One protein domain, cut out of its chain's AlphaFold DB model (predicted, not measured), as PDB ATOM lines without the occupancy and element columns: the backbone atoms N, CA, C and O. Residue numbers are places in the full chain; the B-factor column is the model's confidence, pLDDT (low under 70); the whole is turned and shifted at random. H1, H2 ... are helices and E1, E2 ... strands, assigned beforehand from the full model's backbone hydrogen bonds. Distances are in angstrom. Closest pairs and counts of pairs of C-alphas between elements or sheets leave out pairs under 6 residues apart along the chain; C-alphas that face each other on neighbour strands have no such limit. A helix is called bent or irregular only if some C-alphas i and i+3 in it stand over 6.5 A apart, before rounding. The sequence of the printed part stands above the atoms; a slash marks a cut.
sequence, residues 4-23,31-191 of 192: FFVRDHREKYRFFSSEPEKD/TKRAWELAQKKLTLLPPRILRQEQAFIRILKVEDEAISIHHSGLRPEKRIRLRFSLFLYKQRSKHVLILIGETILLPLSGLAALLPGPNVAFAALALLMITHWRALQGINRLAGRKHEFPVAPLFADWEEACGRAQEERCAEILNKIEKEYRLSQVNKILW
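What this domain is: This is residues 4 to 23 and 31 to 191 of the 192 residues of an uncharacterized protein of Candidatus Aminicenantes bacterium (UniProt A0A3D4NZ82). Picture a long hairpin of two helices, H3 and H4, with a head of small parts at one end: two sheets of two strands each, E1 E2 and E3 E4, and the short helices H5, H6 and H7. H2 packs on E2 and crosses H4, while H1 crosses H4 at the end far from the head. The printed part has 181 residues with seven named helices and four named strands, in the order E1 E2 H1 H2 E3 H3 H4 E4 H5 H6 H7; E1 and E2 are antiparallel, E3 and E4 parallel, and the class is mostly helix. It is compact, with a radius of gyration of the C-alphas of 18.4 A, and only just elongated, spanning 56 by 37 by 26 A.

How they stand to each other: Start at E1, residues 4 to 7, and E2, residues 13 to 17, an antiparallel hairpin with N 14 and O 6 within hydrogen-bond range at 2.8 A. The closest C-alphas of E2 and H2, residues 47 to 59, are Phe 16 and Ala 55, 5.1 A apart. E3, residues 66 to 70, and E4, residues 146 to 148, are parallel, with N 69 and O 148 within hydrogen-bond range at 2.8 A. H3, residues 77 to 114, was assigned as one helix by its hydrogen bonds but is bent, with C-alphas 104 and 107 6.7 A apart; its arms are H3a, residues 77 to 104, and H3b, residues 107 to 114. H4, residues 120 to 143, is the hub. It touches H3a at a shallow tilt of 31 degrees, opposite ways, closest at C-alphas His 95 and His 132, 6.2 A. With H3b it forms a helical hairpin, closest at C-alphas Ser 109 and Phe 122, 5.4 A. E3, H3 with H4, and E4 form a strand-helix-strand unit, parallel neighbour strands joined through helices, with a right-handed crossover. Residues 131 to 142 of H4 alone touch H2, closest at C-alphas Phe 56 and Gly 138, 4.7 A. Residues 120 to 128 alone touch H1, residues 32 to 42, at a steep tilt of 59 degrees, closest at C-alphas Ala 38 and Ala 124, 4.4 A. H5, residues 154 to 163, and H6, residues 167 to 180, form a helical hairpin, closest at C-alphas Ala 161 and Cys 170, 5.8 A. H7, residues 187 to 190, touches residues 47 to 51 of H2 alone, closest at C-alphas Arg 48 and Ile 189, 4.8 A. Every O i to N i+4 pair is within hydrogen-bond range in H1, H2, H3a, H4, H5 and H6, and 3 of 4 in H3b; H7 is too short for one.

Where its parts are: Find C-alpha 4, where E1 begins, at (161.782, 126.173, 128.291). H3a runs 40.6 A from C-alpha 77 at (168.670, 137.837, 129.443), and H4 runs 34.0 A to C-alpha 143 at (175.955, 123.733, 124.398).

The domain as a whole: The C-alphas farthest apart, Pro 76 and Pro 116, are 58.4 A apart. Residues 24 to 30 are not printed, and C-alphas 23 and 31 across the cut are 17.1 A apart. Of the links printed whole, none is long. Mean pLDDT of the printed part is 89.0; residues 23, 31 to 32, 43 and 112 to 118 are under 70.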
ATOM      1  N   PHE A   4     162.075 125.295 127.165       97.38
ATOM      2  CA  PHE A   4     161.782 126.173 128.291       97.38
ATOM      3  C   PHE A   4     162.858 126.017 129.358       97.38
ATOM      4  O   PHE A   4     163.258 124.896 129.678       97.38
ATOM      5  N   PHE A   5     163.306 127.136 129.923       97.81
ATOM      6  CA  PHE A   5     164.245 127.195 131.038       97.81
ATOM      7  C   PHE A   5     163.729 128.138 132.129       97.81
ATOM      8  O   PHE A   5     163.966 129.347 132.110       97.81
ATOM      9  N   VAL A   6     163.003 127.570 133.091       96.75
ATOM     10  CA  VAL A   6     162.219 128.313 134.099       96.75
ATOM     11  C   VAL A   6     162.372 127.692 135.485       96.75
ATOM     12  O   VAL A   6     162.846 126.558 135.608       96.75
ATOM     13  N   ARG A   7     162.017 128.419 136.549       95.31
ATOM     14  CA  ARG A   7     162.120 127.896 137.924       95.31
ATOM     15  C   ARG A   7     160.892 127.072 138.311       95.31
ATOM     16  O   ARG A   7     159.762 127.398 137.962       95.31
ATOM     17  N   ASP A   8     161.122 125.998 139.056       94.44
ATOM     18  CA  ASP A   8     160.065 125.239 139.723       94.44
ATOM     19  C   ASP A   8     159.655 125.889 141.057       94.44
ATOM     20  O   ASP A   8     160.280 126.846 141.516       94.44
ATOM     21  N   HIS A   9     158.635 125.332 141.718       92.81
ATOM     22  CA  HIS A   9     158.167 125.790 143.036       92.81
ATOM     23  C   HIS A   9     159.242 125.722 144.136       92.81
ATOM     24  O   HIS A   9     159.076 126.307 145.198       92.81
ATOM     25  N   ARG A  10     160.333 124.972 143.913       91.88
ATOM     26  CA  ARG A  10     161.496 124.887 144.813       91.88
ATOM     27  C   ARG A  10     162.617 125.800 144.360       91.88
ATOM     28  O   ARG A  10     163.772 125.578 144.732       91.88
ATOM     29  N   GLU A  11     162.300 126.776 143.516       92.25
ATOM     30  CA  GLU A  11     163.229 127.785 143.055       92.25
ATOM     31  C   GLU A  11     164.386 127.245 142.188       92.25
ATOM     32  O   GLU A  11     165.338 127.978 141.884       92.25
ATOM     33  N   LYS A  12     164.301 125.982 141.739       94.00
ATOM     34  CA  LYS A  12     165.312 125.305 140.917       94.00
ATOM     35  C   LYS A  12     164.956 125.417 139.443       94.00
ATOM     36  O   LYS A  12     163.835 125.130 139.042       94.00
ATOM     37  N   TYR A  13     165.944 125.757 138.622       96.00
ATOM     38  CA  TYR A  13     165.766 125.782 137.175       96.00
ATOM     39  C   TYR A  13     165.486 124.388 136.603       96.00
ATOM     40  O   TYR A  13     166.137 123.401 136.969       96.00
ATOM     41  N   ARG A  14     164.529 124.341 135.679       95.88
ATOM     42  CA  ARG A  14     164.102 123.165 134.926       95.88
ATOM     43  C   ARG A  14     164.227 123.442 133.445       95.88
ATOM     44  O   ARG A  14     163.860 124.518 132.988       95.88
ATOM     45  N   PHE A  15     164.736 122.446 132.731       97.06
ATOM     46  CA  PHE A  15     164.798 122.439 131.280       97.06
ATOM     47  C   PHE A  15     163.845 121.375 130.746       97.06
ATOM     48  O   PHE A  15     163.932 120.216 131.153       97.06
ATOM     49  N   PHE A  16     162.920 121.761 129.877       95.62
ATOM     50  CA  PHE A  16     161.977 120.843 129.240       95.62
ATOM     51  C   PHE A  16     161.585 121.357 127.849       95.62
ATOM     52  O   PHE A  16     161.979 122.450 127.452       95.62
ATOM     53  N   SER A  17     160.846 120.550 127.089       94.38
ATOM     54  CA  SER A  17     160.382 120.896 125.736       94.38
ATOM     55  C   SER A  17     158.866 120.801 125.637       94.38
ATOM     56  O   SER A  17     158.241 120.147 126.475       94.38
ATOM     57  N   SER A  18     158.291 121.426 124.607       92.00
ATOM     58  CA  SER A  18     156.844 121.392 124.367       92.00
ATOM     59  C   SER A  18     156.298 120.027 123.960       92.00
ATOM     60  O   SER A  18     155.116 119.743 124.132       92.00
ATOM     61  N   GLU A  19     157.162 119.146 123.474       87.88
ATOM     62  CA  GLU A  19     156.783 117.791 123.101       87.88
ATOM     63  C   GLU A  19     156.291 116.974 124.328       87.88
ATOM     64  O   GLU A  19     156.932 116.983 125.393       87.88
ATOM     65  N   PRO A  20     155.194 116.206 124.196       81.06
ATOM     66  CA  PRO A  20     154.661 115.373 125.277       81.06
ATOM     67  C   PRO A  20     155.641 114.260 125.642       81.06
ATOM     68  O   PRO A  20     156.495 113.905 124.836       81.06
ATOM     69  N   GLU A  21     155.533 113.686 126.837       78.31
ATOM     70  CA  GLU A  21     156.335 112.511 127.197       78.31
ATOM     71  C   GLU A  21     156.113 111.393 126.178       78.31
ATOM     72  O   GLU A  21     154.972 111.110 125.815       78.31
ATOM     73  N   LYS A  22     157.191 110.781 125.690       74.81
ATOM     74  CA  LYS A  22     157.106 109.635 124.776       74.81
ATOM     75  C   LYS A  22     157.942 108.493 125.320       74.81
ATOM     76  O   LYS A  22     159.028 108.733 125.845       74.81
ATOM     77  N   ASP A  23     157.473 107.266 125.134       67.38
ATOM     78  CA  ASP A  23     158.289 106.094 125.423       67.38
ATOM     79  C   ASP A  23     159.566 106.134 124.579       67.38
ATOM     80  O   ASP A  23     159.554 106.478 123.390       67.38
ATOM     81  N   THR A  31     164.617  90.226 122.481       61.81
ATOM     82  CA  THR A  31     164.195  90.080 123.905       61.81
ATOM     83  C   THR A  31     163.068  91.035 124.326       61.81
ATOM     84  O   THR A  31     163.151  91.739 125.333       61.81
ATOM     85  N   LYS A  32     161.963  91.030 123.566       69.31
ATOM     86  CA  LYS A  32     160.815  91.947 123.730       69.31
ATOM     87  C   LYS A  32     160.286  92.039 125.174       69.31
ATOM     88  O   LYS A  32     160.066  93.134 125.670       69.31
ATOM     89  N   ARG A  33     160.171  90.915 125.893       70.69
ATOM     90  CA  ARG A  33     159.584  90.877 127.249       70.69
ATOM     91  C   ARG A  33     160.471  91.497 128.337       70.69
ATOM     92  O   ARG A  33     159.973  92.232 129.183       70.69
ATOM     93  N   ALA A  34     161.777  91.212 128.332       70.31
ATOM     94  CA  ALA A  34     162.708  91.836 129.281       70.31
ATOM     95  C   ALA A  34     162.792  93.351 129.037       70.31
ATOM     96  O   ALA A  34     162.860  94.132 129.984       70.31
ATOM     97  N   TRP A  35     162.712  93.747 127.766       75.31
ATOM     98  CA  TRP A  35     162.700  95.137 127.339       75.31
ATOM     99  C   TRP A  35     161.431  95.893 127.747       75.31
ATOM    100  O   TRP A  35     161.524  96.968 128.328       75.31
ATOM    101  N   GLU A  36     160.247  95.320 127.523       76.81
ATOM    102  CA  GLU A  36     158.970  95.903 127.964       76.81
ATOM    103  C   GLU A  36     158.941  96.106 129.487       76.81
ATOM    104  O   GLU A  36     158.498  97.143 129.985       76.81
ATOM    105  N   LEU A  37     159.461  95.138 130.249       73.75
ATOM    106  CA  LEU A  37     159.583  95.255 131.704       73.75
ATOM    107  C   LEU A  37     160.603  96.326 132.115       73.75
ATOM    108  O   LEU A  37     160.367  97.055 133.078       73.75
ATOM    109  N   ALA A  38     161.707  96.455 131.382       76.06
ATOM    110  CA  ALA A  38     162.692  97.509 131.595       76.06
ATOM    111  C   ALA A  38     162.125  98.906 131.292       76.06
ATOM    112  O   ALA A  38     162.343  99.826 132.076       76.06
ATOM    113  N   GLN A  39     161.335  99.061 130.226       75.06
ATOM    114  CA  GLN A  39     160.643 100.315 129.910       75.06
ATOM    115  C   GLN A  39     159.674 100.719 131.028       75.06
ATOM    116  O   GLN A  39     159.726 101.860 131.485       75.06
ATOM    117  N   LYS A  40     158.885  99.773 131.561       75.62
ATOM    118  CA  LYS A  40     158.036 100.021 132.742       75.62
ATOM    119  C   LYS A  40     158.839 100.464 133.967       75.62
ATOM    120  O   LYS A  40     158.353 101.262 134.762       75.62
ATOM    121  N   LYS A  41     160.066  99.961 134.139       72.69
ATOM    122  CA  LYS A  41     160.956 100.422 135.215       72.69
ATOM    123  C   LYS A  41     161.522 101.813 134.947       72.69
ATOM    124  O   LYS A  41     161.671 102.581 135.889       72.69
ATOM    125  N   LEU A  42     161.792 102.166 133.693       70.44
ATOM    126  CA  LEU A  42     162.258 103.505 133.333       70.44
ATOM    127  C   LEU A  42     161.198 104.577 133.619       70.44
ATOM    128  O   LEU A  42     161.532 105.651 134.109       70.44
ATOM    129  N   THR A  43     159.918 104.267 133.398       67.81
ATOM    130  CA  THR A  43     158.801 105.160 133.757       67.81
ATOM    131  C   THR A  43     158.626 105.350 135.269       67.81
ATOM    132  O   THR A  43     157.856 106.211 135.683       67.81
ATOM    133  N   LEU A  44     159.341 104.585 136.109       74.00
ATOM    134  CA  LEU A  44     159.406 104.833 137.558       74.00
ATOM    135  C   LEU A  44     160.369 105.970 137.919       74.00
ATOM    136  O   LEU A  44     160.375 106.417 139.068       74.00
ATOM    137  N   LEU A  45     161.199 106.442 136.978       78.62
ATOM    138  CA  LEU A  45     161.984 107.649 137.205       78.62
ATOM    139  C   LEU A  45     161.042 108.821 137.517       78.62
ATOM    140  O   LEU A  45     159.978 108.932 136.905       78.62
ATOM    141  N   PRO A  46     161.434 109.742 138.416       86.31
ATOM    142  CA  PRO A  46     160.649 110.940 138.667       86.31
ATOM    143  C   PRO A  46     160.327 111.653 137.342       86.31
ATOM    144  O   PRO A  46     161.269 111.962 136.600       86.31
ATOM    145  N   PRO A  47     159.051 111.980 137.050       85.81
ATOM    146  CA  PRO A  47     158.641 112.550 135.761       85.81
ATOM    147  C   PRO A  47     159.460 113.778 135.344       85.81
ATOM    148  O   PRO A  47     159.783 113.968 134.178       85.81
ATOM    149  N   ARG A  48     159.888 114.582 136.323       90.06
ATOM    150  CA  ARG A  48     160.772 115.747 136.137       90.06
ATOM    151  C   ARG A  48     162.095 115.400 135.481       90.06
ATOM    152  O   ARG A  48     162.574 116.144 134.633       90.06
ATOM    153  N   ILE A  49     162.707 114.308 135.932       89.88
ATOM    154  CA  ILE A  49     163.989 113.846 135.412       89.88
ATOM    155  C   ILE A  49     163.757 113.317 134.005       89.88
ATOM    156  O   ILE A  49     164.412 113.779 133.079       89.88
ATOM    157  N   LEU A  50     162.760 112.448 133.825       89.75
ATOM    158  CA  LEU A  50     162.463 111.848 132.527       89.75
ATOM    159  C   LEU A  50     162.146 112.903 131.451       89.75
ATOM    160  O   LEU A  50     162.713 112.857 130.362       89.75
ATOM    161  N   ARG A  51     161.322 113.908 131.768       91.44
ATOM    162  CA  ARG A  51     161.017 115.033 130.864       91.44
ATOM    163  C   ARG A  51     162.251 115.847 130.493       91.44
ATOM    164  O   ARG A  51     162.381 116.254 129.339       91.44
ATOM    165  N   GLN A  52     163.155 116.067 131.444       94.56
ATOM    166  CA  GLN A  52     164.409 116.766 131.185       94.56
ATOM    167  C   GLN A  52     165.328 115.940 130.274       94.56
ATOM    168  O   GLN A  52     165.848 116.476 129.295       94.56
ATOM    169  N   GLU A  53     165.484 114.639 130.537       94.19
ATOM    170  CA  GLU A  53     166.305 113.765 129.690       94.19
ATOM    171  C   GLU A  53     165.750 113.683 128.267       94.19
ATOM    172  O   GLU A  53     166.486 113.829 127.292       94.19
ATOM    173  N   GLN A  54     164.429 113.555 128.123       92.50
ATOM    174  CA  GLN A  54     163.783 113.582 126.815       92.50
ATOM    175  C   GLN A  54     163.973 114.921 126.098       92.50
ATOM    176  O   GLN A  54     164.188 114.924 124.887       92.50
ATOM    177  N   ALA A  55     163.934 116.048 126.816       94.94
ATOM    178  CA  ALA A  55     164.214 117.353 126.229       94.94
ATOM    179  C   ALA A  55     165.642 117.424 125.671       94.94
ATOM    180  O   ALA A  55     165.814 117.869 124.540       94.94
ATOM    181  N   PHE A  56     166.647 116.906 126.386       96.44
ATOM    182  CA  PHE A  56     168.009 116.816 125.850       96.44
ATOM    183  C   PHE A  56     168.103 115.885 124.642       96.44
ATOM    184  O   PHE A  56     168.665 116.268 123.620       96.44
ATOM    185  N   ILE A  57     167.507 114.694 124.708       94.81
ATOM    186  CA  ILE A  57     167.508 113.738 123.588       94.81
ATOM    187  C   ILE A  57     166.880 114.360 122.333       94.81
ATOM    188  O   ILE A  57     167.347 114.119 121.220       94.81
ATOM    189  N   ARG A  58     165.838 115.181 122.488       93.50
ATOM    190  CA  ARG A  58     165.164 115.852 121.368       93.50
ATOM    191  C   ARG A  58     166.037 116.867 120.648       93.50
ATOM    192  O   ARG A  58     165.855 117.022 119.446       93.50
ATOM    193  N   ILE A  59     167.022 117.467 121.319       94.44
ATOM    194  CA  ILE A  59     168.001 118.358 120.673       94.44
ATOM    195  C   ILE A  59     168.713 117.663 119.514       94.44
ATOM    196  O   ILE A  59     169.036 118.298 118.515       94.44
ATOM    197  N   LEU A  60     168.920 116.346 119.603       92.62
ATOM    198  CA  LEU A  60     169.545 115.576 118.527       92.62
ATOM    199  C   LEU A  60     168.743 115.608 117.219       92.62
ATOM    200  O   LEU A  60     169.326 115.383 116.163       92.62
ATOM    201  N   LYS A  61     167.436 115.884 117.294       91.00
ATOM    202  CA  LYS A  61     166.518 115.985 116.152       91.00
ATOM    203  C   LYS A  61     166.301 117.422 115.669       91.00
ATOM    204  O   LYS A  61     165.611 117.611 114.680       91.00
ATOM    205  N   VAL A  62     166.823 118.423 116.380       90.94
ATOM    206  CA  VAL A  62     166.686 119.830 115.985       90.94
ATOM    207  C   VAL A  62     167.778 120.152 114.971       90.94
ATOM    208  O   VAL A  62     168.971 120.036 115.273       90.94
ATOM    209  N   GLU A  63     167.370 120.521 113.762       87.06
ATOM    210  CA  GLU A  63     168.279 120.869 112.664       87.06
ATOM    211  C   GLU A  63     168.650 122.357 112.677       87.06
ATOM    212  O   GLU A  63     169.785 122.697 112.328       87.06
ATOM    213  N   ASP A  64     167.751 123.195 113.203       84.50
ATOM    214  CA  ASP A  64     167.869 124.652 113.280       84.50
ATOM    215  C   ASP A  64     169.211 125.129 113.857       84.50
ATOM    216  O   ASP A  64     169.770 124.567 114.809       84.50
ATOM    217  N   GLU A  65     169.748 126.196 113.264       81.88
ATOM    218  CA  GLU A  65     171.027 126.788 113.662       81.88
ATOM    219  C   GLU A  65     170.955 127.428 115.058       81.88
ATOM    220  O   GLU A  65     171.859 127.242 115.883       81.88
ATOM    221  N   ALA A  66     169.848 128.119 115.338       90.81
ATOM    222  CA  ALA A  66     169.541 128.717 116.627       90.81
ATOM    223  C   ALA A  66     168.434 127.934 117.343       90.81
ATOM    224  O   ALA A  66     167.444 127.528 116.741       90.81
ATOM    225  N   ILE A  67     168.611 127.729 118.649       94.25
ATOM    226  CA  ILE A  67     167.643 127.034 119.498       94.25
ATOM    227  C   ILE A  67     166.974 128.056 120.416       94.25
ATOM    228  O   ILE A  67     167.647 128.703 121.225       94.25
ATOM    229  N   SER A  68     165.650 128.154 120.309       95.00
ATOM    230  CA  SER A  68     164.808 129.005 121.150       95.00
ATOM    231  C   SER A  68     164.577 128.378 122.522       95.00
ATOM    232  O   SER A  68     164.041 127.272 122.641       95.00
ATOM    233  N   ILE A  69     164.986 129.094 123.568       97.12
ATOM    234  CA  ILE A  69     164.842 128.695 124.968       97.12
ATOM    235  C   ILE A  69     164.044 129.771 125.701       97.12
ATOM    236  O   ILE A  69     164.579 130.783 126.155       97.12
ATOM    237  N   HIS A  70     162.749 129.522 125.841       97.50
ATOM    238  CA  HIS A  70     161.815 130.399 126.528       97.50
ATOM    239  C   HIS A  70     162.139 130.511 128.017       97.50
ATOM    240  O   HIS A  70     162.384 129.506 128.692       97.50
ATOM    241  N   HIS A  71     162.098 131.729 128.550       97.31
ATOM    242  CA  HIS A  71     162.296 131.996 129.975       97.31
ATOM    243  C   HIS A  71     161.258 132.985 130.517       97.31
ATOM    244  O   HIS A  71     160.594 133.686 129.764       97.31
ATOM    245  N   SER A  72     161.145 133.092 131.840       95.88
ATOM    246  CA  SER A  72     160.100 133.880 132.512       95.88
ATOM    247  C   SER A  72     160.181 135.399 132.341       95.88
ATOM    248  O   SER A  72     159.281 136.097 132.769       95.88
ATOM    249  N   GLY A  73     161.248 135.967 131.780       95.00
ATOM    250  CA  GLY A  73     161.407 137.430 131.685       95.00
ATOM    251  C   GLY A  73     161.717 138.174 132.997       95.00
ATOM    252  O   GLY A  73     162.242 139.280 132.939       95.00
ATOM    253  N   LEU A  74     161.521 137.574 134.180       94.44
ATOM    254  CA  LEU A  74     161.787 138.217 135.487       94.44
ATOM    255  C   LEU A  74     163.256 138.585 135.739       94.44
ATOM    256  O   LEU A  74     163.590 139.322 136.671       94.44
ATOM    257  N   ARG A  75     164.176 138.010 134.964       94.38
ATOM    258  CA  ARG A  75     165.613 138.261 135.070       94.38
ATOM    259  C   ARG A  75     166.157 138.711 133.717       94.38
ATOM    260  O   ARG A  75     165.721 138.174 132.701       94.38
ATOM    261  N   PRO A  76     167.165 139.606 133.705       95.62
ATOM    262  CA  PRO A  76     167.808 140.029 132.469       95.62
ATOM    263  C   PRO A  76     168.358 138.841 131.681       95.62
ATOM    264  O   PRO A  76     168.948 137.925 132.265       95.62
ATOM    265  N   GLU A  77     168.251 138.906 130.356       95.69
ATOM    266  CA  GLU A  77     168.670 137.837 129.443       95.69
ATOM    267  C   GLU A  77     170.125 137.396 129.683       95.69
ATOM    268  O   GLU A  77     170.408 136.205 129.791       95.69
ATOM    269  N   LYS A  78     171.049 138.348 129.893       96.12
ATOM    270  CA  LYS A  78     172.462 138.060 130.216       96.12
ATOM    271  C   LYS A  78     172.606 137.110 131.411       96.12
ATOM    272  O   LYS A  78     173.452 136.215 131.407       96.12
ATOM    273  N   ARG A  79     171.764 137.280 132.436       96.62
ATOM    274  CA  ARG A  79     171.775 136.440 133.640       96.62
ATOM    275  C   ARG A  79     171.191 135.059 133.360       96.62
ATOM    276  O   ARG A  79     171.720 134.078 133.880       96.62
ATOM    277  N   ILE A  80     170.137 134.978 132.548       97.12
ATOM    278  CA  ILE A  80     169.538 133.706 132.124       97.12
ATOM    279  C   ILE A  80     170.523 132.902 131.280       97.12
ATOM    280  O   ILE A  80     170.760 131.741 131.594       97.12
ATOM    281  N   ARG A  81     171.191 133.536 130.314       96.94
ATOM    282  CA  ARG A  81     172.240 132.922 129.492       96.94
ATOM    283  C   ARG A  81     173.356 132.317 130.343       96.94
ATOM    284  O   ARG A  81     173.700 131.148 130.175       96.94
ATOM    285  N   LEU A  82     173.872 133.073 131.318       97.00
ATOM    286  CA  LEU A  82     174.885 132.564 132.246       97.00
ATOM    287  C   LEU A  82     174.351 131.386 133.075       97.00
ATOM    288  O   LEU A  82     174.990 130.337 133.140       97.00
ATOM    289  N   ARG A  83     173.166 131.521 133.683       97.50
ATOM    290  CA  ARG A  83     172.542 130.445 134.476       97.50
ATOM    291  C   ARG A  83     172.316 129.183 133.652       97.50
ATOM    292  O   ARG A  83     172.556 128.092 134.162       97.50
ATOM    293  N   PHE A  84     171.894 129.336 132.404       98.00
ATOM    294  CA  PHE A  84     171.687 128.240 131.475       98.00
ATOM    295  C   PHE A  84     173.007 127.551 131.118       98.00
ATOM    296  O   PHE A  84     173.101 126.333 131.227       98.00
ATOM    297  N   SER A  85     174.067 128.308 130.816       97.06
ATOM    298  CA  SER A  85     175.395 127.734 130.543       97.06
ATOM    299  C   SER A  85     175.946 126.924 131.729       97.06
ATOM    300  O   SER A  85     176.377 125.782 131.563       97.06
ATOM    301  N   LEU A  86     175.833 127.458 132.951       97.81
ATOM    302  CA  LEU A  86     176.227 126.765 134.181       97.81
ATOM    303  C   LEU A  86     175.357 125.532 134.440       97.81
ATOM    304  O   LEU A  86     175.848 124.503 134.910       97.81
ATOM    305  N   PHE A  87     174.063 125.621 134.128       97.75
ATOM    306  CA  PHE A  87     173.151 124.490 134.204       97.75
ATOM    307  C   PHE A  87     173.576 123.375 133.243       97.75
ATOM    308  O   PHE A  87     173.702 122.238 133.690       97.75
ATOM    309  N   LEU A  88     173.873 123.683 131.976       97.62
ATOM    310  CA  LEU A  88     174.356 122.693 131.007       97.62
ATOM    311  C   LEU A  88     175.670 122.055 131.455       97.62
ATOM    312  O   LEU A  88     175.787 120.832 131.411       97.62
ATOM    313  N   TYR A  89     176.623 122.848 131.956       97.00
ATOM    314  CA  TYR A  89     177.881 122.322 132.493       97.00
ATOM    315  C   TYR A  89     177.634 121.338 133.642       97.00
ATOM    316  O   TYR A  89     178.133 120.213 133.631       97.00
ATOM    317  N   LYS A  90     176.778 121.714 134.601       96.81
ATOM    318  CA  LYS A  90     176.396 120.838 135.715       96.81
ATOM    319  C   LYS A  90     175.714 119.553 135.235       96.81
ATOM    320  O   LYS A  90     176.014 118.483 135.764       96.81
ATOM    321  N   GLN A  91     174.802 119.638 134.263       96.56
ATOM    322  CA  GLN A  91     174.124 118.456 133.721       96.56
ATOM    323  C   GLN A  91     175.088 117.550 132.959       96.56
ATOM    324  O   GLN A  91     175.013 116.336 133.125       96.56
ATOM    325  N   ARG A  92     176.025 118.116 132.191       96.50
ATOM    326  CA  ARG A  92     177.079 117.362 131.506       96.50
ATOM    327  C   ARG A  92     177.915 116.564 132.504       96.50
ATOM    328  O   ARG A  92     178.032 115.353 132.353       96.50
ATOM    329  N   SER A  93     178.432 117.212 133.549       96.62
ATOM    330  CA  SER A  93     179.241 116.533 134.570       96.62
ATOM    331  C   SER A  93     178.450 115.444 135.292       96.62
ATOM    332  O   SER A  93     178.952 114.339 135.471       96.62
ATOM    333  N   LYS A  94     177.185 115.714 135.643       95.31
ATOM    334  CA  LYS A  94     176.295 114.713 136.246       95.31
ATOM    335  C   LYS A  94     176.137 113.481 135.345       95.31
ATOM    336  O   LYS A  94     176.246 112.366 135.837       95.31
ATOM    337  N   HIS A  95     175.898 113.678 134.051       95.25
ATOM    338  CA  HIS A  95     175.728 112.584 133.094       95.25
ATOM    339  C   HIS A  95     176.992 111.751 132.917       95.25
ATOM    340  O   HIS A  95     176.913 110.528 132.910       95.25
ATOM    341  N   VAL A  96     178.153 112.401 132.824       95.50
ATOM    342  CA  VAL A  96     179.442 111.700 132.752       95.50
ATOM    343  C   VAL A  96     179.657 110.841 134.000       95.50
ATOM    344  O   VAL A  96     179.994 109.669 133.874       95.50
ATOM    345  N   LEU A  97     179.401 111.382 135.195       95.44
ATOM    346  CA  LEU A  97     179.527 110.627 136.444       95.44
ATOM    347  C   LEU A  97     178.555 109.442 136.518       95.44
ATOM    348  O   LEU A  97     178.957 108.363 136.949       95.44
ATOM    349  N   ILE A  98     177.304 109.622 136.078       92.19
ATOM    350  CA  ILE A  98     176.317 108.535 136.015       92.19
ATOM    351  C   ILE A  98     176.807 107.425 135.083       92.19
ATOM    352  O   ILE A  98     176.871 106.280 135.510       92.19
ATOM    353  N   LEU A  99     177.235 107.760 133.864       92.25
ATOM    354  CA  LEU A  99     177.711 106.778 132.885       92.25
ATOM    355  C   LEU A  99     178.957 106.017 133.365       92.25
ATOM    356  O   LEU A  99     179.077 104.817 133.117       92.25
ATOM    357  N   ILE A 100     179.872 106.687 134.074       92.25
ATOM    358  CA  ILE A 100     181.019 106.032 134.727       92.25
ATOM    359  C   ILE A 100     180.522 105.029 135.774       92.25
ATOM    360  O   ILE A 100     180.930 103.869 135.751       92.25
ATOM    361  N   GLY A 101     179.612 105.450 136.658       90.31
ATOM    362  CA  GLY A 101     179.023 104.573 137.671       90.31
ATOM    363  C   GLY A 101     178.302 103.369 137.062       90.31
ATOM    364  O   GLY A 101     178.519 102.238 137.485       90.31
ATOM    365  N   GLU A 102     177.502 103.589 136.020       87.50
ATOM    366  CA  GLU A 102     176.790 102.529 135.302       87.50
ATOM    367  C   GLU A 102     177.754 101.547 134.628       87.50
ATOM    368  O   GLU A 102     177.519 100.343 134.664       87.50
ATOM    369  N   THR A 103     178.875 102.031 134.088       87.06
ATOM    370  CA  THR A 103     179.907 101.189 133.467       87.06
ATOM    371  C   THR A 103     180.591 100.283 134.493       87.06
ATOM    372  O   THR A 103     180.867  99.127 134.190       87.06
ATOM    373  N   ILE A 104     180.813 100.763 135.720       87.62
ATOM    374  CA  ILE A 104     181.342  99.944 136.824       87.62
ATOM    375  C   ILE A 104     180.319  98.878 137.256       87.62
ATOM    376  O   ILE A 104     180.692  97.756 137.591       87.62
ATOM    377  N   LEU A 105     179.021  99.205 137.223       83.88
ATOM    378  CA  LEU A 105     177.936  98.276 137.565       83.88
ATOM    379  C   LEU A 105     177.622  97.266 136.449       83.88
ATOM    380  O   LEU A 105     177.060  96.202 136.722       83.88
ATOM    381  N   LEU A 106     177.981  97.574 135.203       82.00
ATOM    382  CA  LEU A 106     177.645  96.755 134.043       82.00
ATOM    383  C   LEU A 106     178.214  95.326 134.131       82.00
ATOM    384  O   LEU A 106     177.422  94.400 133.950       82.00
ATOM    385  N   PRO A 107     179.491  95.089 134.500       80.06
ATOM    386  CA  PRO A 107     180.019  93.745 134.744       80.06
ATOM    387  C   PRO A 107     179.210  92.947 135.774       80.06
ATOM    388  O   PRO A 107     178.891  91.784 135.536       80.06
ATOM    389  N   LEU A 108     178.801  93.581 136.881       78.25
ATOM    390  CA  LEU A 108     177.993  92.934 137.920       78.25
ATOM    391  C   LEU A 108     176.609  92.541 137.383       78.25
ATOM    392  O   LEU A 108     176.125  91.436 137.630       78.25
ATOM    393  N   SER A 109     175.986  93.415 136.591       72.31
ATOM    394  CA  SER A 109     174.703  93.123 135.940       72.31
ATOM    395  C   SER A 109     174.812  92.084 134.812       72.31
ATOM    396  O   SER A 109     173.856  91.349 134.552       72.31
ATOM    397  N   GLY A 110     175.978  91.997 134.165       71.19
ATOM    398  CA  GLY A 110     176.305  90.999 133.150       71.19
ATOM    399  C   GLY A 110     176.425  89.599 133.745       71.19
ATOM    400  O   GLY A 110     175.914  88.648 133.163       71.19
ATOM    401  N   LEU A 111     176.982  89.469 134.953       75.38
ATOM    402  CA  LEU A 111     176.980  88.199 135.690       75.38
ATOM    403  C   LEU A 111     175.555  87.748 136.043       75.38
ATOM    404  O   LEU A 111     175.225  86.575 135.895       75.38
ATOM    405  N   ALA A 112     174.672  88.682 136.407       69.75
ATOM    406  CA  ALA A 112     173.255  88.381 136.617       69.75
ATOM    407  C   ALA A 112     172.527  87.948 135.324       69.75
ATOM    408  O   ALA A 112     171.457  87.348 135.404       69.75
ATOM    409  N   ALA A 113     173.101  88.198 134.137       67.00
ATOM    410  CA  ALA A 113     172.575  87.710 132.856       67.00
ATOM    411  C   ALA A 113     172.768  86.218 132.627       67.00
ATOM    412  O   ALA A 113     172.101  85.656 131.762       67.00
ATOM    413  N   LEU A 114     173.654  85.594 133.398       67.94
ATOM    414  CA  LEU A 114     173.895  84.159 133.348       67.94
ATOM    415  C   LEU A 114     172.836  83.369 134.135       67.94
ATOM    416  O   LEU A 114     172.776  82.148 134.016       67.94
ATOM    417  N   LEU A 115     171.988  84.046 134.922       68.12
ATOM    418  CA  LEU A 115     170.888  83.411 135.643       68.12
ATOM    419  C   LEU A 115     169.702  83.132 134.700       68.12
ATOM    420  O   LEU A 115     169.337  83.995 133.898       68.12
ATOM    421  N   PRO A 116     169.057  81.954 134.802       61.00
ATOM    422  CA  PRO A 116     167.924  81.607 133.953       61.00
ATOM    423  C   PRO A 116     166.719  82.520 134.233       61.00
ATOM    424  O   PRO A 116     166.217  82.591 135.353       61.00
ATOM    425  N   GLY A 117     166.239  83.215 133.198       66.31
ATOM    426  CA  GLY A 117     165.081  84.112 133.259       66.31
ATOM    427  C   GLY A 117     165.246  85.367 132.391       66.31
ATOM    428  O   GLY A 117     166.316  85.609 131.831       66.31
ATOM    429  N   PRO A 118     164.197  86.197 132.233       65.88
ATOM    430  CA  PRO A 118     164.333  87.483 131.562       65.88
ATOM    431  C   PRO A 118     165.227  88.401 132.404       65.88
ATOM    432  O   PRO A 118     164.841  88.807 133.499       65.88
ATOM    433  N   ASN A 119     166.403  88.770 131.890       77.56
ATOM    434  CA  ASN A 119     167.304  89.678 132.599       77.56
ATOM    435  C   ASN A 119     166.831  91.142 132.503       77.56
ATOM    436  O   ASN A 119     167.374  91.972 131.772       77.56
ATOM    437  N   VAL A 120     165.774  91.449 133.257       76.62
ATOM    438  CA  VAL A 120     165.166  92.783 133.349       76.62
ATOM    439  C   VAL A 120     166.134  93.792 133.967       76.62
ATOM    440  O   VAL A 120     166.086  94.964 133.610       76.62
ATOM    441  N   ALA A 121     167.009  93.365 134.883       77.88
ATOM    442  CA  ALA A 121     167.962  94.254 135.547       77.88
ATOM    443  C   ALA A 121     169.003  94.799 134.561       77.88
ATOM    444  O   ALA A 121     169.181  96.012 134.473       77.88
ATOM    445  N   PHE A 122     169.613  93.923 133.759       81.25
ATOM    446  CA  PHE A 122     170.528  94.333 132.694       81.25
ATOM    447  C   PHE A 122     169.821  95.153 131.616       81.25
ATOM    448  O   PHE A 122     170.337  96.183 131.200       81.25
ATOM    449  N   ALA A 123     168.613  94.753 131.201       79.19
ATOM    450  CA  ALA A 123     167.838  95.520 130.225       79.19
ATOM    451  C   ALA A 123     167.495  96.936 130.732       79.19
ATOM    452  O   ALA A 123     167.581  97.898 129.971       79.19
ATOM    453  N   ALA A 124     167.147  97.082 132.016       81.38
ATOM    454  CA  ALA A 124     166.881  98.378 132.637       81.38
ATOM    455  C   ALA A 124     168.147  99.234 132.744       81.38
ATOM    456  O   ALA A 124     168.102 100.412 132.396       81.38
ATOM    457  N   LEU A 125     169.274  98.645 133.161       83.50
ATOM    458  CA  LEU A 125     170.560  99.342 133.211       83.50
ATOM    459  C   LEU A 125     170.994  99.799 131.812       83.50
ATOM    460  O   LEU A 125     171.355 100.955 131.630       83.50
ATOM    461  N   ALA A 126     170.875  98.935 130.802       84.19
ATOM    462  CA  ALA A 126     171.188  99.279 129.418       84.19
ATOM    463  C   ALA A 126     170.303 100.421 128.894       84.19
ATOM    464  O   ALA A 126     170.799 101.341 128.246       84.19
ATOM    465  N   LEU A 127     168.999 100.404 129.190       84.94
ATOM    466  CA  LEU A 127     168.093 101.480 128.789       84.94
ATOM    467  C   LEU A 127     168.428 102.807 129.492       84.94
ATOM    468  O   LEU A 127     168.393 103.853 128.839       84.94
ATOM    469  N   LEU A 128     168.784 102.778 130.780       87.06
ATOM    470  CA  LEU A 128     169.262 103.955 131.517       87.06
ATOM    471  C   LEU A 128     170.545 104.514 130.894       87.06
ATOM    472  O   LEU A 128     170.571 105.693 130.537       87.06
ATOM    473  N   MET A 129     171.534 103.659 130.630       89.00
ATOM    474  CA  MET A 129     172.785 104.049 129.974       89.00
ATOM    475  C   MET A 129     172.540 104.677 128.603       89.00
ATOM    476  O   MET A 129     173.079 105.740 128.304       89.00
ATOM    477  N   ILE A 130     171.695 104.067 127.765       89.81
ATOM    478  CA  ILE A 130     171.361 104.623 126.445       89.81
ATOM    479  C   ILE A 130     170.657 105.976 126.595       89.81
ATOM    480  O   ILE A 130     170.948 106.907 125.842       89.81
ATOM    481  N   THR A 131     169.751 106.108 127.563       90.94
ATOM    482  CA  THR A 131     169.040 107.364 127.840       90.94
ATOM    483  C   THR A 131     170.022 108.461 128.243       90.94
ATOM    484  O   THR A 131     170.040 109.519 127.613       90.94
ATOM    485  N   HIS A 132     170.893 108.193 129.218       93.25
ATOM    486  CA  HIS A 132     171.902 109.139 129.692       93.25
ATOM    487  C   HIS A 132     172.957 109.460 128.633       93.25
ATOM    488  O   HIS A 132     173.372 110.613 128.515       93.25
ATOM    489  N   TRP A 133     173.343 108.488 127.809       94.19
ATOM    490  CA  TRP A 133     174.253 108.705 126.688       94.19
ATOM    491  C   TRP A 133     173.645 109.642 125.641       94.19
ATOM    492  O   TRP A 133     174.262 110.638 125.260       94.19
ATOM    493  N   ARG A 134     172.408 109.377 125.203       94.81
ATOM    494  CA  ARG A 134     171.720 110.233 124.222       94.81
ATOM    495  C   ARG A 134     171.421 111.617 124.795       94.81
ATOM    496  O   ARG A 134     171.550 112.606 124.075       94.81
ATOM    497  N   ALA A 135     171.071 111.712 126.077       95.88
ATOM    498  CA  ALA A 135     170.912 112.991 126.757       95.88
ATOM    499  C   ALA A 135     172.237 113.764 126.813       95.88
ATOM    500  O   ALA A 135     172.258 114.944 126.476       95.88
ATOM    501  N   LEU A 136     173.360 113.109 127.126       97.31
ATOM    502  CA  LEU A 136     174.692 113.721 127.108       97.31
ATOM    503  C   LEU A 136     175.072 114.241 125.715       97.31
ATOM    504  O   LEU A 136     175.552 115.369 125.590       97.31
ATOM    505  N   GLN A 137     174.821 113.458 124.663       96.81
ATOM    506  CA  GLN A 137     174.996 113.918 123.283       96.81
ATOM    507  C   GLN A 137     174.133 115.157 123.000       96.81
ATOM    508  O   GLN A 137     174.618 116.129 122.419       96.81
ATOM    509  N   GLY A 138     172.878 115.148 123.456       96.81
ATOM    510  CA  GLY A 138     171.955 116.275 123.358       96.81
ATOM    511  C   GLY A 138     172.449 117.526 124.084       96.81
ATOM    512  O   GLY A 138     172.430 118.608 123.505       96.81
ATOM    513  N   ILE A 139     172.965 117.381 125.307       97.38
ATOM    514  CA  ILE A 139     173.562 118.467 126.101       97.38
ATOM    515  C   ILE A 139     174.768 119.065 125.376       97.38
ATOM    516  O   ILE A 139     174.876 120.284 125.275       97.38
ATOM    517  N   ASN A 140     175.666 118.225 124.854       96.69
ATOM    518  CA  ASN A 140     176.856 118.690 124.140       96.69
ATOM    519  C   ASN A 140     176.481 119.423 122.844       96.69
ATOM    520  O   ASN A 140     177.031 120.488 122.567       96.69
ATOM    521  N   ARG A 141     175.505 118.902 122.086       95.06
ATOM    522  CA  ARG A 141     174.969 119.573 120.892       95.06
ATOM    523  C   ARG A 141     174.308 120.900 121.254       95.06
ATOM    524  O   ARG A 141     174.576 121.896 120.595       95.06
ATOM    525  N   LEU A 142     173.495 120.927 122.310       95.94
ATOM    526  CA  LEU A 142     172.840 122.138 122.802       95.94
ATOM    527  C   LEU A 142     173.871 123.192 123.204       95.94
ATOM    528  O   LEU A 142     173.749 124.336 122.789       95.94
ATOM    529  N   ALA A 143     174.909 122.815 123.950       94.81
ATOM    530  CA  ALA A 143     175.955 123.733 124.398       94.81
ATOM    531  C   ALA A 143     176.743 124.377 123.243       94.81
ATOM    532  O   ALA A 143     177.213 125.500 123.395       94.81
ATOM    533  N   GLY A 144     176.881 123.681 122.109       92.19
ATOM    534  CA  GLY A 144     177.590 124.176 120.924       92.19
ATOM    535  C   GLY A 144     176.737 124.970 119.928       92.19
ATOM    536  O   GLY A 144     177.267 125.402 118.909       92.19
ATOM    537  N   ARG A 145     175.431 125.139 120.169       93.25
ATOM    538  CA  ARG A 145     174.508 125.860 119.271       93.25
ATOM    539  C   ARG A 145     174.276 127.294 119.739       93.25
ATOM    540  O   ARG A 145     174.449 127.608 120.917       93.25
ATOM    541  N   LYS A 146     173.838 128.161 118.821       93.88
ATOM    542  CA  LYS A 146     173.385 129.510 119.171       93.88
ATOM    543  C   LYS A 146     172.074 129.411 119.955       93.88
ATOM    544  O   LYS A 146     171.194 128.625 119.606       93.88
ATOM    545  N   HIS A 147     171.944 130.210 121.011       95.81
ATOM    546  CA  HIS A 147     170.732 130.271 121.834       95.81
ATOM    547  C   HIS A 147     170.050 131.618 121.696       95.81
ATOM    548  O   HIS A 147     170.680 132.664 121.917       95.81
ATOM    549  N   GLU A 148     168.757 131.554 121.419       96.12
ATOM    550  CA  GLU A 148     167.834 132.671 121.542       96.12
ATOM    551  C   GLU A 148     167.019 132.481 122.818       96.12
ATOM    552  O   GLU A 148     166.615 131.366 123.148       96.12
ATOM    553  N   PHE A 149     166.810 133.566 123.558       96.69
ATOM    554  CA  PHE A 149     166.112 133.543 124.842       96.69
ATOM    555  C   PHE A 149     164.832 134.381 124.758       96.69
ATOM    556  O   PHE A 149     164.780 135.470 125.329       96.69
ATOM    557  N   PRO A 150     163.805 133.916 124.020       96.69
ATOM    558  CA  PRO A 150     162.516 134.590 123.995       96.69
ATOM    559  C   PRO A 150     161.869 134.597 125.385       96.69
ATOM    560  O   PRO A 150     162.044 133.683 126.198       96.69
ATOM    561  N   VAL A 151     161.103 135.649 125.661       97.19
ATOM    562  CA  VAL A 151     160.354 135.777 126.912       97.19
ATOM    563  C   VAL A 151     159.017 135.057 126.781       97.19
ATOM    564  O   VAL A 151     158.284 135.262 125.818       97.19
ATOM    565  N   ALA A 152     158.683 134.262 127.792       96.25
ATOM    566  CA  ALA A 152     157.402 133.593 127.963       96.25
ATOM    567  C   ALA A 152     156.725 134.133 129.244       96.25
ATOM    568  O   ALA A 152     156.971 133.614 130.340       96.25
ATOM    569  N   PRO A 153     155.909 135.204 129.131       94.38
ATOM    570  CA  PRO A 153     155.461 136.010 130.270       94.38
ATOM    571  C   PRO A 153     154.651 135.251 131.320       94.38
ATOM    572  O   PRO A 153     154.778 135.544 132.500       94.38
ATOM    573  N   LEU A 154     153.876 134.231 130.936       95.75
ATOM    574  CA  LEU A 154     153.088 133.458 131.908       95.75
ATOM    575  C   LEU A 154     153.971 132.710 132.921       95.75
ATOM    576  O   LEU A 154     153.530 132.407 134.028       95.75
ATOM    577  N   PHE A 155     155.236 132.432 132.581       96.38
ATOM    578  CA  PHE A 155     156.180 131.879 133.551       96.38
ATOM    579  C   PHE A 155     156.666 132.921 134.569       96.38
ATOM    580  O   PHE A 155     157.132 132.525 135.635       96.38
ATOM    581  N   ALA A 156     156.546 134.224 134.284       95.12
ATOM    582  CA  ALA A 156     156.737 135.280 135.280       95.12
ATOM    583  C   ALA A 156     155.662 135.177 136.363       95.12
ATOM    584  O   ALA A 156     155.988 135.050 137.542       95.12
ATOM    585  N   ASP A 157     154.394 135.127 135.941       94.75
ATOM    586  CA  ASP A 157     153.243 135.004 136.839       94.75
ATOM    587  C   ASP A 157     153.374 133.763 137.729       94.75
ATOM    588  O   ASP A 157     153.113 133.816 138.932       94.75
ATOM    589  N   TRP A 158     153.818 132.645 137.145       94.94
ATOM    590  CA  TRP A 158     154.082 131.396 137.862       94.94
ATOM    591  C   TRP A 158     155.152 131.558 138.945       94.94
ATOM    592  O   TRP A 158     154.934 131.164 140.094       94.94
ATOM    593  N   GLU A 159     156.309 132.122 138.593       93.94
ATOM    594  CA  GLU A 159     157.417 132.309 139.533       93.94
ATOM    595  C   GLU A 159     157.033 133.274 140.667       93.94
ATOM    596  O   GLU A 159     157.381 133.029 141.825       93.94
ATOM    597  N   GLU A 160     156.267 134.327 140.368       93.44
ATOM    598  CA  GLU A 160     155.750 135.260 141.373       93.44
ATOM    599  C   GLU A 160     154.712 134.618 142.300       93.44
ATOM    600  O   GLU A 160     154.788 134.795 143.520       93.44
ATOM    601  N   ALA A 161     153.763 133.850 141.755       92.38
ATOM    602  CA  ALA A 161     152.754 133.150 142.549       92.38
ATOM    603  C   ALA A 161     153.387 132.109 143.484       92.38
ATOM    604  O   ALA A 161     153.009 132.027 144.657       92.38
ATOM    605  N   CYS A 162     154.404 131.382 143.002       89.88
ATOM    606  CA  CYS A 162     155.194 130.466 143.826       89.88
ATOM    607  C   CYS A 162     155.922 131.201 144.954       89.88
ATOM    608  O   CYS A 162     155.885 130.749 146.097       89.88
ATOM    609  N   GLY A 163     156.541 132.349 144.657       86.56
ATOM    610  CA  GLY A 163     157.243 133.162 145.654       86.56
ATOM    611  C   GLY A 163     156.330 133.728 146.751       86.56
ATOM    612  O   GLY A 163     156.798 133.992 147.855       86.56
ATOM    613  N   ARG A 164     155.029 133.882 146.474       88.44
ATOM    614  CA  ARG A 164     154.010 134.352 147.434       88.44
ATOM    615  C   ARG A 164     153.227 133.220 148.114       88.44
ATOM    616  O   ARG A 164     152.277 133.513 148.833       88.44
ATOM    617  N   ALA A 165     153.590 131.956 147.876       80.81
ATOM    618  CA  ALA A 165     152.921 130.765 148.417       80.81
ATOM    619  C   ALA A 165     151.397 130.694 148.143       80.81
ATOM    620  O   ALA A 165     150.635 130.165 148.949       80.81
ATOM    621  N   GLN A 166     150.938 131.207 146.993       85.12
ATOM    622  CA  GLN A 166     149.518 131.213 146.607       85.12
ATOM    623  C   GLN A 166     149.157 129.930 145.836       85.12
ATOM    624  O   GLN A 166     149.139 129.940 144.605       85.12
ATOM    625  N   GLU A 167     148.911 128.813 146.535       84.94
ATOM    626  CA  GLU A 167     148.739 127.487 145.901       84.94
ATOM    627  C   GLU A 167     147.592 127.428 144.870       84.94
ATOM    628  O   GLU A 167     147.786 126.889 143.781       84.94
ATOM    629  N   GLU A 168     146.430 128.027 145.156       86.31
ATOM    630  CA  GLU A 168     145.289 128.055 144.221       86.31
ATOM    631  C   GLU A 168     145.644 128.786 142.918       86.31
ATOM    632  O   GLU A 168     145.482 128.257 141.816       86.31
ATOM    633  N   ARG A 169     146.262 129.964 143.045       90.00
ATOM    634  CA  ARG A 169     146.731 130.760 141.907       90.00
ATOM    635  C   ARG A 169     147.815 130.037 141.103       90.00
ATOM    636  O   ARG A 169     147.855 130.149 139.880       90.00
ATOM    637  N   CYS A 170     148.684 129.275 141.768       90.25
ATOM    638  CA  CYS A 170     149.699 128.453 141.109       90.25
ATOM    639  C   CYS A 170     149.058 127.412 140.175       90.25
ATOM    640  O   CYS A 170     149.490 127.276 139.029       90.25
ATOM    641  N   ALA A 171     148.012 126.715 140.627       91.31
ATOM    642  CA  ALA A 171     147.296 125.738 139.807       91.31
ATOM    643  C   ALA A 171     146.611 126.391 138.591       91.31
ATOM    644  O   ALA A 171     146.712 125.885 137.471       91.31
ATOM    645  N   GLU A 172     145.971 127.546 138.785       93.75
ATOM    646  CA  GLU A 172     145.350 128.306 137.694       93.75
ATOM    647  C   GLU A 172     146.363 128.749 136.632       93.75
ATOM    648  O   GLU A 172     146.111 128.605 135.432       93.75
ATOM    649  N   ILE A 173     147.517 129.271 137.056       94.81
ATOM    650  CA  ILE A 173     148.569 129.724 136.139       94.81
ATOM    651  C   ILE A 173     149.151 128.544 135.359       94.81
ATOM    652  O   ILE A 173     149.346 128.662 134.151       94.81
ATOM    653  N   LEU A 174     149.372 127.390 135.999       94.25
ATOM    654  CA  LEU A 174     149.836 126.189 135.298       94.25
ATOM    655  C   LEU A 174     148.861 125.755 134.200       94.25
ATOM    656  O   LEU A 174     149.297 125.454 133.091       94.25
ATOM    657  N   ASN A 175     147.553 125.800 134.464       93.94
ATOM    658  CA  ASN A 175     146.540 125.498 133.450       93.94
ATOM    659  C   ASN A 175     146.569 126.499 132.281       93.94
ATOM    660  O   ASN A 175     146.366 126.111 131.130       93.94
ATOM    661  N   LYS A 176     146.829 127.787 132.550       95.69
ATOM    662  CA  LYS A 176     147.006 128.805 131.497       95.69
ATOM    663  C   LYS A 176     148.266 128.544 130.670       95.69
ATOM    664  O   LYS A 176     148.193 128.561 129.447       95.69
ATOM    665  N   ILE A 177     149.386 128.235 131.328       95.75
ATOM    666  CA  ILE A 177     150.667 127.872 130.700       95.75
ATOM    667  C   ILE A 177     150.505 126.657 129.782       95.75
ATOM    668  O   ILE A 177     151.006 126.666 128.658       95.75
ATOM    669  N   GLU A 178     149.805 125.616 130.240       94.50
ATOM    670  CA  GLU A 178     149.553 124.416 129.437       94.50
ATOM    671  C   GLU A 178     148.781 124.729 128.157       94.50
ATOM    672  O   GLU A 178     149.162 124.258 127.085       94.50
ATOM    673  N   LYS A 179     147.744 125.567 128.250       94.38
ATOM    674  CA  LYS A 179     146.937 125.976 127.095       94.38
ATOM    675  C   LYS A 179     147.727 126.845 126.116       94.38
ATOM    676  O   LYS A 179     147.748 126.532 124.929       94.38
ATOM    677  N   GLU A 180     148.384 127.893 126.610       94.75
ATOM    678  CA  GLU A 180     149.095 128.875 125.781       94.75
ATOM    679  C   GLU A 180     150.256 128.235 125.014       94.75
ATOM    680  O   GLU A 180     150.361 128.349 123.794       94.75
ATOM    681  N   TYR A 181     151.106 127.487 125.719       92.62
ATOM    682  CA  TYR A 181     152.316 126.901 125.139       92.62
ATOM    683  C   TYR A 181     152.117 125.462 124.643       92.62
ATOM    684  O   TYR A 181     153.092 124.789 124.299       92.62
ATOM    685  N   ARG A 182     150.862 124.981 124.607       91.31
ATOM    686  CA  ARG A 182     150.472 123.614 124.207       91.31
ATOM    687  C   ARG A 182     151.278 122.536 124.938       91.31
ATOM    688  O   ARG A 182     151.717 121.548 124.347       91.31
ATOM    689  N   LEU A 183     151.506 122.752 126.229       91.38
ATOM    690  CA  LEU A 183     152.253 121.841 127.089       91.38
ATOM    691  C   LEU A 183     151.309 120.828 127.731       91.38
ATOM    692  O   LEU A 183     150.109 121.050 127.849       91.38
ATOM    693  N   SER A 184     151.868 119.710 128.183       88.50
ATOM    694  CA  SER A 184     151.116 118.677 128.895       88.50
ATOM    695  C   SER A 184     151.809 118.291 130.191       88.50
ATOM    696  O   SER A 184     153.001 117.968 130.184       88.50
ATOM    697  N   GLN A 185     151.037 118.235 131.279       87.62
ATOM    698  CA  GLN A 185     151.485 117.792 132.601       87.62
ATOM    699  C   GLN A 185     152.650 118.634 133.152       87.62
ATOM    700  O   GLN A 185     153.607 118.110 133.726       87.62
ATOM    701  N   VAL A 186     152.586 119.954 132.973       91.50
ATOM    702  CA  VAL A 186     153.579 120.919 133.470       91.50
ATOM    703  C   VAL A 186     153.625 120.910 134.995       91.50
ATOM    704  O   VAL A 186     154.696 121.099 135.574       91.50
ATOM    705  N   ASN A 187     152.510 120.591 135.659       91.75
ATOM    706  CA  ASN A 187     152.466 120.369 137.105       91.75
ATOM    707  C   ASN A 187     153.508 119.336 137.569       91.75
ATOM    708  O   ASN A 187     154.240 119.598 138.523       91.75
ATOM    709  N   LYS A 188     153.676 118.228 136.832       90.38
ATOM    710  CA  LYS A 188     154.667 117.189 137.139       90.38
ATOM    711  C   LYS A 188     156.103 117.683 137.001       90.38
ATOM    712  O   LYS A 188     156.991 117.059 137.575       90.38
ATOM    713  N   ILE A 189     156.340 118.761 136.245       91.88
ATOM    714  CA  ILE A 189     157.660 119.354 135.987       91.88
ATOM    715  C   ILE A 189     157.978 120.453 137.010       91.88
ATOM    716  O   ILE A 189     159.043 120.432 137.636       91.88
ATOM    717  N   LEU A 190     157.063 121.412 137.168       93.31
ATOM    718  CA  LEU A 190     157.283 122.651 137.918       93.31
ATOM    719  C   LEU A 190     156.727 122.613 139.340       93.31
ATOM    720  O   LEU A 190     157.243 123.316 140.212       93.31
ATOM    721  N   TRP A 191     155.731 121.779 139.622       90.31
ATOM    722  CA  TRP A 191     155.078 121.762 140.926       90.31
ATOM    723  C   TRP A 191     155.301 120.475 141.709       90.31
ATOM    724  O   TRP A 191     156.465 120.117 141.853       90.31
TER     725      TRP A 191